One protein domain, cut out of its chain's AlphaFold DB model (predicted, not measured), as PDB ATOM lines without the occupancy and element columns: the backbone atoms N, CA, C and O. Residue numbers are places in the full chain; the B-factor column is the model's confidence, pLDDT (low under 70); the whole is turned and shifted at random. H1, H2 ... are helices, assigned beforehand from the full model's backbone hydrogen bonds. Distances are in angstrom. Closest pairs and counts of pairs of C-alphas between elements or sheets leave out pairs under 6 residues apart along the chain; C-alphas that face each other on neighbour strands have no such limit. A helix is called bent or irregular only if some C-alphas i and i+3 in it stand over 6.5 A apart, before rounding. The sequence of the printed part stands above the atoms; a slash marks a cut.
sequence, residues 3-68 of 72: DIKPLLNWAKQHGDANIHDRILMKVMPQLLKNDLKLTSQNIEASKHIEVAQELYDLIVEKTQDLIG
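Overview. This is residues 3 to 68 of the 72 residues of an uncharacterized protein of Sulfurovum sp. FS08-3 (UniProt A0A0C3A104). Three helices, H1, H2 and H4, run side by side at shallow tilts, their centres making a triangle, with H2 running against the other two. The short H3 covers the gap between H1 and H2, on the side away from H4, and lies crosswise to H2. The printed part has 66 residues with four named helices, H1, H2, H3 and H4 in that order along the chain, and no named strand; the class is all helix. The whole is compact, with a radius of gyration of the C-alphas of 10.6 A and a rounded outline spanning 28 by 24 by 17 A.

Along the chain. Begin at Asp 3 and go on to C-alpha 5 at (75.902, 70.403, 112.174), where H1 begins; it holds residues 5 to 14 and is 14.4 A long from first to last C-alpha. A tight link of 4 residues leads to H2, residues 19 to 33, which begins with C-alpha 19 at (80.287, 80.328, 120.118) and is 21.9 A long. H2 is irregular: C-alphas 26 and 29 are 7.6 A apart. After a short link of 6 residues look for H3, residues 40 to 45, 8.7 A long. A further short link of 7 residues brings you to H4, residues 53 to 67, 21.0 A long, ending with C-alpha 67 at (75.560, 86.066, 116.338).

Arrangement. Look first at H1 and H2, a helical hairpin. They touch, with residues 19 to 20 of H2 alone; the closest C-alphas are those of Lys 12 and Ile 19, 6.4 A apart. They run opposite ways at a shallow tilt of 33 degrees, only just short of steep. H4 touches H2, the closest C-alphas being those of Ile 23 and Thr 63, 6.0 A apart; they run opposite ways at a shallow tilt of 29 degrees. H4 also touches H1, with the C-alphas of His 14 and Ile 67 closest at 6.8 A; the two run the same way at a shallow tilt of 5 degrees. H3 is close to H1 but not clearly touching it: the closest C-alphas, of Lys 5 and Ile 43, are 7.3 A apart, and the tilt is a steep 64 degrees. H3 is also close to H2 but not clearly touching it, with the C-alphas of His 20 and Ser 40 closest at 6.1 A, and about perpendicular to it at 83 degrees. H3 and H4 are apart. In the backbones of H1, H3 and H4 you will find every O i to N i+4 pair within hydrogen-bond range, and in H2 9 of 11.

Size, cuts and confidence. The two C-alphas farthest apart are those of Asp 35 and Gly 68, at 28.8 A. The printed part has no cut from residue 3 to residue 68, and no link between its helices is long. The mean pLDDT of the printed part is 90.4, and no printed residue is under 70.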
ATOM      1  N   ASP A   3      69.467  67.890 110.942       92.44
ATOM      2  CA  ASP A   3      70.891  67.985 111.250       92.44
ATOM      3  C   ASP A   3      71.280  69.420 111.633       92.44
ATOM      4  O   ASP A   3      71.140  70.343 110.829       92.44
ATOM      5  N   ILE A   4      71.784  69.615 112.856       93.25
ATOM      6  CA  ILE A   4      72.267  70.922 113.344       93.25
ATOM      7  C   ILE A   4      73.732  71.197 112.999       93.25
ATOM      8  O   ILE A   4      74.209  72.313 113.214       93.25
ATOM      9  N   LYS A   5      74.477  70.223 112.468       92.56
ATOM     10  CA  LYS A   5      75.902  70.403 112.174       92.56
ATOM     11  C   LYS A   5      76.179  71.565 111.199       92.56
ATOM     12  O   LYS A   5      77.088  72.349 111.492       92.56
ATOM     13  N   PRO A   6      75.414  71.762 110.105       94.06
ATOM     14  CA  PRO A   6      75.601  72.911 109.216       94.06
ATOM     15  C   PRO A   6      75.434  74.262 109.925       94.06
ATOM     16  O   PRO A   6      76.232  75.173 109.702       94.06
ATOM     17  N   LEU A   7      74.456  74.369 110.830       93.94
ATOM     18  CA  LEU A   7      74.223  75.568 111.638       93.94
ATOM     19  C   LEU A   7      75.399  75.839 112.583       93.94
ATOM     20  O   LEU A   7      75.864  76.970 112.674       93.94
ATOM     21  N   LEU A   8      75.912  74.811 113.263       92.56
ATOM     22  CA  LEU A   8      77.045  74.950 114.187       92.56
ATOM     23  C   LEU A   8      78.345  75.315 113.458       92.56
ATOM     24  O   LEU A   8      79.149  76.097 113.971       92.56
ATOM     25  N   ASN A   9      78.549  74.795 112.247       92.62
ATOM     26  CA  ASN A   9      79.674  75.188 111.398       92.62
ATOM     27  C   ASN A   9      79.540  76.645 110.935       92.62
ATOM     28  O   ASN A   9      80.503  77.405 111.015       92.62
ATOM     29  N   TRP A  10      78.345  77.052 110.501       95.06
ATOM     30  CA  TRP A  10      78.069  78.446 110.155       95.06
ATOM     31  C   TRP A  10      78.279  79.374 111.354       95.06
ATOM     32  O   TRP A  10      78.916  80.420 111.218       95.06
ATOM     33  N   ALA A  11      77.833  78.955 112.539       93.75
ATOM     34  CA  ALA A  11      78.020  79.692 113.777       93.75
ATOM     35  C   ALA A  11      79.501  79.916 114.086       93.75
ATOM     36  O   ALA A  11      79.896  81.033 114.399       93.75
ATOM     37  N   LYS A  12      80.336  78.885 113.912       92.38
ATOM     38  CA  LYS A  12      81.798  78.968 114.074       92.38
ATOM     39  C   LYS A  12      82.452  79.962 113.112       92.38
ATOM     40  O   LYS A  12      83.440  80.590 113.469       92.38
ATOM     41  N   GLN A  13      81.920  80.105 111.899       93.12
ATOM     42  CA  GLN A  13      82.451  81.031 110.891       93.12
ATOM     43  C   GLN A  13      82.052  82.495 111.135       93.12
ATOM     44  O   GLN A  13      82.736  83.395 110.653       93.12
ATOM     45  N   HIS A  14      80.944  82.740 111.841       93.56
ATOM     46  CA  HIS A  14      80.362  84.079 111.996       93.56
ATOM     47  C   HIS A  14      80.391  84.613 113.432       93.56
ATOM     48  O   HIS A  14      80.238  85.820 113.621       93.56
ATOM     49  N   GLY A  15      80.537  83.733 114.420       89.75
ATOM     50  CA  GLY A  15      80.588  84.050 115.842       89.75
ATOM     51  C   GLY A  15      82.009  84.106 116.399       89.75
ATOM     52  O   GLY A  15      82.997  84.094 115.669       89.75
ATOM     53  N   ASP A  16      82.100  84.186 117.725       89.44
ATOM     54  CA  ASP A  16      83.366  84.179 118.458       89.44
ATOM     55  C   ASP A  16      83.940  82.760 118.651       89.44
ATOM     56  O   ASP A  16      83.271  81.757 118.403       89.44
ATOM     57  N   ALA A  17      85.186  82.666 119.128       85.88
ATOM     58  CA  ALA A  17      85.878  81.388 119.328       85.88
ATOM     59  C   ALA A  17      85.133  80.414 120.266       85.88
ATOM     60  O   ALA A  17      85.282  79.204 120.116       85.88
ATOM     61  N   ASN A  18      84.303  80.927 121.184       90.06
ATOM     62  CA  ASN A  18      83.554  80.140 122.166       90.06
ATOM     63  C   ASN A  18      82.065  80.009 121.791       90.06
ATOM     64  O   ASN A  18      81.232  79.678 122.638       90.06
ATOM     65  N   ILE A  19      81.693  80.282 120.534       92.00
ATOM     66  CA  ILE A  19      80.287  80.328 120.118       92.00
ATOM     67  C   ILE A  19      79.552  79.004 120.356       92.00
ATOM     68  O   ILE A  19      78.392  79.020 120.764       92.00
ATOM     69  N   HIS A  20      80.216  77.858 120.172       91.56
ATOM     70  CA  HIS A  20      79.624  76.545 120.454       91.56
ATOM     71  C   HIS A  20      79.262  76.395 121.926       91.56
ATOM     72  O   HIS A  20      78.127  76.036 122.228       91.56
ATOM     73  N   ASP A  21      80.167  76.751 122.836       91.00
ATOM     74  CA  ASP A  21      79.903  76.694 124.274       91.00
ATOM     75  C   ASP A  21      78.763  77.644 124.661       91.00
ATOM     76  O   ASP A  21      77.872  77.274 125.426       91.00
ATOM     77  N   ARG A  22      78.721  78.849 124.076       92.38
ATOM     78  CA  ARG A  22      77.642  79.820 124.320       92.38
ATOM     79  C   ARG A  22      76.284  79.309 123.845       92.38
ATOM     80  O   ARG A  22      75.301  79.467 124.569       92.38
ATOM     81  N   ILE A  23      76.221  78.692 122.663       92.62
ATOM     82  CA  ILE A  23      75.001  78.053 122.151       92.62
ATOM     83  C   ILE A  23      74.589  76.929 123.100       92.62
ATOM     84  O   ILE A  23      73.461  76.936 123.592       92.62
ATOM     85  N   LEU A  24      75.512  76.013 123.418       91.44
ATOM     86  CA  LEU A  24      75.254  74.878 124.300       91.44
ATOM     87  C   LEU A  24      74.739  75.330 125.664       91.44
ATOM     88  O   LEU A  24      73.726  74.807 126.106       91.44
ATOM     89  N   MET A  25      75.332  76.348 126.291       91.38
ATOM     90  CA  MET A  25      74.846  76.896 127.564       91.38
ATOM     91  C   MET A  25      73.402  77.411 127.487       91.38
ATOM     92  O   MET A  25      72.662  77.299 128.465       91.38
ATOM     93  N   LYS A  26      72.980  77.971 126.345       91.62
ATOM     94  CA  LYS A  26      71.607  78.469 126.147       91.62
ATOM     95  C   LYS A  26      70.600  77.351 125.899       91.62
ATOM     96  O   LYS A  26      69.450  77.494 126.305       91.62
ATOM     97  N   VAL A  27      71.018  76.259 125.261       91.69
ATOM     98  CA  VAL A  27      70.126  75.140 124.913       91.69
ATOM     99  C   VAL A  27      70.264  73.926 125.838       91.69
ATOM    100  O   VAL A  27      69.460  73.002 125.748       91.69
ATOM    101  N   MET A  28      71.223  73.937 126.772       89.81
ATOM    102  CA  MET A  28      71.514  72.832 127.694       89.81
ATOM    103  C   MET A  28      70.279  72.325 128.449       89.81
ATOM    104  O   MET A  28      70.084  71.110 128.479       89.81
ATOM    105  N   PRO A  29      69.404  73.185 129.014       88.69
ATOM    106  CA  PRO A  29      68.223  72.701 129.727       88.69
ATOM    107  C   PRO A  29      67.293  71.877 128.829       88.69
ATOM    108  O   PRO A  29      66.729  70.879 129.272       88.69
ATOM    109  N   GLN A  30      67.152  72.262 127.559       89.12
ATOM    110  CA  GLN A  30      66.330  71.544 126.588       89.12
ATOM    111  C   GLN A  30      67.008  70.272 126.081       89.12
ATOM    112  O   GLN A  30      66.329  69.265 125.894       89.12
ATOM    113  N   LEU A  31      68.328  70.299 125.904       87.50
ATOM    114  CA  LEU A  31      69.108  69.113 125.556       87.50
ATOM    115  C   LEU A  31      68.965  68.028 126.629       87.50
ATOM    116  O   LEU A  31      68.627  66.892 126.308       87.50
ATOM    117  N   LEU A  32      69.094  68.399 127.908       87.06
ATOM    118  CA  LEU A  32      68.929  67.474 129.032       87.06
ATOM    119  C   LEU A  32      67.508  66.904 129.128       87.06
ATOM    120  O   LEU A  32      67.349  65.722 129.413       87.06
ATOM    121  N   LYS A  33      66.474  67.707 128.838       87.25
ATOM    122  CA  LYS A  33      65.080  67.225 128.774       87.25
ATOM    123  C   LYS A  33      64.847  66.168 127.690       87.25
ATOM    124  O   LYS A  33      63.907  65.394 127.814       87.25
ATOM    125  N   ASN A  34      65.676  66.152 126.647       82.50
ATOM    126  CA  ASN A  34      65.618  65.186 125.549       82.50
ATOM    127  C   ASN A  34      66.664  64.061 125.694       82.50
ATOM    128  O   ASN A  34      66.894  63.337 124.731       82.50
ATOM    129  N   ASP A  35      67.321  63.940 126.856       83.25
ATOM    130  CA  ASP A  35      68.428  62.998 127.114       83.25
ATOM    131  C   ASP A  35      69.582  63.107 126.090       83.25
ATOM    132  O   ASP A  35      70.276  62.148 125.753       83.25
ATOM    133  N   LEU A  36      69.800  64.317 125.563       82.38
ATOM    134  CA  LEU A  36      70.872  64.608 124.619       82.38
ATOM    135  C   LEU A  36      72.042  65.260 125.348       82.38
ATOM    136  O   LEU A  36      71.945  66.370 125.874       82.38
ATOM    137  N   LYS A  37      73.194  64.586 125.333       81.38
ATOM    138  CA  LYS A  37      74.465  65.144 125.807       81.38
ATOM    139  C   LYS A  37      75.300  65.585 124.616       81.38
ATOM    140  O   LYS A  37      75.950  64.783 123.956       81.38
ATOM    141  N   LEU A  38      75.255  66.884 124.352       84.06
ATOM    142  CA  LEU A  38      75.991  67.540 123.281       84.06
ATOM    143  C   LEU A  38      77.110  68.380 123.896       84.06
ATOM    144  O   LEU A  38      76.850  69.262 124.710       84.06
ATOM    145  N   THR A  39      78.353  68.084 123.522       84.88
ATOM    146  CA  THR A  39      79.544  68.836 123.941       84.88
ATOM    147  C   THR A  39      80.255  69.410 122.724       84.88
ATOM    148  O   THR A  39      80.115  68.879 121.623       84.88
ATOM    149  N   SER A  40      81.073  70.444 122.909       82.25
ATOM    150  CA  SER A  40      81.873  71.037 121.830       82.25
ATOM    151  C   SER A  40      82.813  70.016 121.170       82.25
ATOM    152  O   SER A  40      82.959  70.008 119.951       82.25
ATOM    153  N   GLN A  41      83.351  69.056 121.934       84.00
ATOM    154  CA  GLN A  41      84.118  67.934 121.372       84.00
ATOM    155  C   GLN A  41      83.253  67.006 120.509       84.00
ATOM    156  O   GLN A  41      83.671  66.623 119.416       84.00
ATOM    157  N   ASN A  42      82.043  66.660 120.964       84.88
ATOM    158  CA  ASN A  42      81.114  65.858 120.163       84.88
ATOM    159  C   ASN A  42      80.685  66.597 118.898       84.88
ATOM    160  O   ASN A  42      80.544  65.968 117.856       84.88
ATOM    161  N   ILE A  43      80.507  67.918 118.979       86.69
ATOM    162  CA  ILE A  43      80.204  68.737 117.812       86.69
ATOM    163  C   ILE A  43      81.326  68.582 116.801       86.69
ATOM    164  O   ILE A  43      81.040  68.179 115.684       86.69
ATOM    165  N   GLU A  44      82.580  68.841 117.170       84.56
ATOM    166  CA  GLU A  44      83.721  68.770 116.248       84.56
ATOM    167  C   GLU A  44      83.921  67.366 115.650       84.56
ATOM    168  O   GLU A  44      84.132  67.253 114.443       84.56
ATOM    169  N   ALA A  45      83.781  66.306 116.453       88.12
ATOM    170  CA  ALA A  45      83.981  64.926 116.008       88.12
ATOM    171  C   ALA A  45      82.849  64.382 115.113       88.12
ATOM    172  O   ALA A  45      83.092  63.542 114.242       88.12
ATOM    173  N   SER A  46      81.613  64.844 115.308       87.69
ATOM    174  CA  SER A  46      80.455  64.357 114.559       87.69
ATOM    175  C   SER A  46      80.342  64.990 113.175       87.69
ATOM    176  O   SER A  46      80.410  66.211 113.011       87.69
ATOM    177  N   LYS A  47      80.088  64.148 112.165       87.12
ATOM    178  CA  LYS A  47      79.747  64.595 110.802       87.12
ATOM    179  C   LYS A  47      78.299  65.068 110.678       87.12
ATOM    180  O   LYS A  47      78.046  65.993 109.920       87.12
ATOM    181  N   HIS A  48      77.393  64.449 111.433       88.94
ATOM    182  CA  HIS A  48      75.966  64.761 111.472       88.94
ATOM    183  C   HIS A  48      75.476  64.695 112.914       88.94
ATOM    184  O   HIS A  48      75.943  63.857 113.689       88.94
ATOM    185  N   ILE A  49      74.563  65.593 113.278       90.12
ATOM    186  CA  ILE A  49      73.969  65.661 114.611       90.12
ATOM    187  C   ILE A  49      72.469  65.858 114.434       90.12
ATOM    188  O   ILE A  49      71.988  66.975 114.249       90.12
ATOM    189  N   GLU A  50      71.731  64.754 114.467       91.25
ATOM    190  CA  GLU A  50      70.285  64.780 114.302       91.25
ATOM    191  C   GLU A  50      69.585  65.121 115.614       91.25
ATOM    192  O   GLU A  50      69.835  64.516 116.657       91.25
ATOM    193  N   VAL A  51      68.673  66.086 115.549       89.94
ATOM    194  CA  VAL A  51      67.823  66.478 116.674       89.94
ATOM    195  C   VAL A  51      66.357  66.558 116.251       89.94
ATOM    196  O   VAL A  51      66.020  66.629 115.062       89.94
ATOM    197  N   ALA A  52      65.453  66.539 117.232       91.50
ATOM    198  CA  ALA A  52      64.038  66.819 117.007       91.50
ATOM    199  C   ALA A  52      63.848  68.225 116.408       91.50
ATOM    200  O   ALA A  52      64.628  69.132 116.690       91.50
ATOM    201  N   GLN A  53      62.806  68.411 115.590       91.06
ATOM    202  CA  GLN A  53      62.550  69.682 114.893       91.06
ATOM    203  C   GLN A  53      62.441  70.861 115.873       91.06
ATOM    204  O   GLN A  53      63.073  71.886 115.669       91.06
ATOM    205  N   GLU A  54      61.735  70.674 116.985       91.56
ATOM    206  CA  GLU A  54      61.572  71.694 118.028       91.56
ATOM    207  C   GLU A  54      62.912  72.143 118.626       91.56
ATOM    208  O   GLU A  54      63.137  73.324 118.889       91.56
ATOM    209  N   LEU A  55      63.832  71.193 118.814       91.56
ATOM    210  CA  LEU A  55      65.170  71.472 119.317       91.56
ATOM    211  C   LEU A  55      66.035  72.141 118.243       91.56
ATOM    212  O   LEU A  55      66.798  73.046 118.565       91.56
ATOM    213  N   TYR A  56      65.892  71.739 116.978       93.75
ATOM    214  CA  TYR A  56      66.540  72.412 115.852       93.75
ATOM    215  C   TYR A  56      66.138  73.889 115.800       93.75
ATOM    216  O   TYR A  56      67.011  74.754 115.786       93.75
ATOM    217  N   ASP A  57      64.836  74.177 115.842       94.06
ATOM    218  CA  ASP A  57      64.304  75.539 115.752       94.06
ATOM    219  C   ASP A  57      64.781  76.404 116.926       94.06
ATOM    220  O   ASP A  57      65.237  77.530 116.723       94.06
ATOM    221  N   LEU A  58      64.798  75.843 118.141       93.69
ATOM    222  CA  LEU A  58      65.360  76.512 119.315       93.69
ATOM    223  C   LEU A  58      66.859  76.811 119.156       93.69
ATOM    224  O   LEU A  58      67.313  77.903 119.503       93.69
ATOM    225  N   ILE A  59      67.648  75.856 118.655       94.06
ATOM    226  CA  ILE A  59      69.089  76.056 118.452       94.06
ATOM    227  C   ILE A  59      69.322  77.123 117.381       94.06
ATOM    228  O   ILE A  59      70.188  77.976 117.579       94.06
ATOM    229  N   VAL A  60      68.547  77.131 116.291       95.50
ATOM    230  CA  VAL A  60      68.600  78.186 115.263       95.50
ATOM    231  C   VAL A  60      68.305  79.544 115.888       95.50
ATOM    232  O   VAL A  60      69.118  80.454 115.748       95.50
ATOM    233  N   GLU A  61      67.198  79.674 116.622       95.62
ATOM    234  CA  GLU A  61      66.808  80.920 117.288       95.62
ATOM    235  C   GLU A  61      67.945  81.454 118.171       95.62
ATOM    236  O   GLU A  61      68.436  82.564 117.954       95.62
ATOM    237  N   LYS A  62      68.459  80.630 119.096       94.62
ATOM    238  CA  LYS A  62      69.517  81.057 120.026       94.62
ATOM    239  C   LYS A  62      70.849  81.325 119.341       94.62
ATOM    240  O   LYS A  62      71.585  82.211 119.771       94.62
ATOM    241  N   THR A  63      71.164  80.596 118.277       94.88
ATOM    242  CA  THR A  63      72.380  80.825 117.489       94.88
ATOM    243  C   THR A  63      72.323  82.175 116.778       94.88
ATOM    244  O   THR A  63      73.284  82.942 116.832       94.88
ATOM    245  N   GLN A  64      71.189  82.500 116.159       95.06
ATOM    246  CA  GLN A  64      70.990  83.784 115.486       95.06
ATOM    247  C   GLN A  64      70.990  84.954 116.475       95.06
ATOM    248  O   GLN A  64      71.616  85.973 116.186       95.06
ATOM    249  N   ASP A  65      70.371  84.797 117.651       94.69
ATOM    250  CA  ASP A  65      70.391  85.803 118.723       94.69
ATOM    251  C   ASP A  65      71.821  86.107 119.198       94.69
ATOM    252  O   ASP A  65      72.172  87.260 119.444       94.69
ATOM    253  N   LEU A  66      72.662  85.074 119.327       93.62
ATOM    254  CA  LEU A  66      74.049  85.219 119.778       93.62
ATOM    255  C   LEU A  66      74.952  85.878 118.730       93.62
ATOM    256  O   LEU A  66      75.862  86.621 119.096       93.62
ATOM    257  N   ILE A  67      74.725  85.586 117.449       94.12
ATOM    258  CA  ILE A  67      75.560  86.066 116.338       94.12
ATOM    259  C   ILE A  67      75.060  87.412 115.795       94.12
ATOM    260  O   ILE A  67      75.827  88.163 115.194       94.12
ATOM    261  N   GLY A  68      73.778  87.732 115.982       93.25
ATOM    262  CA  GLY A  68      73.140  88.915 115.403       93.25
ATOM    263  C   GLY A  68      72.939  88.819 113.885       93.25
ATOM    264  O   GLY A  68      72.787  89.841 113.216       93.25
TER     265      GLY A  68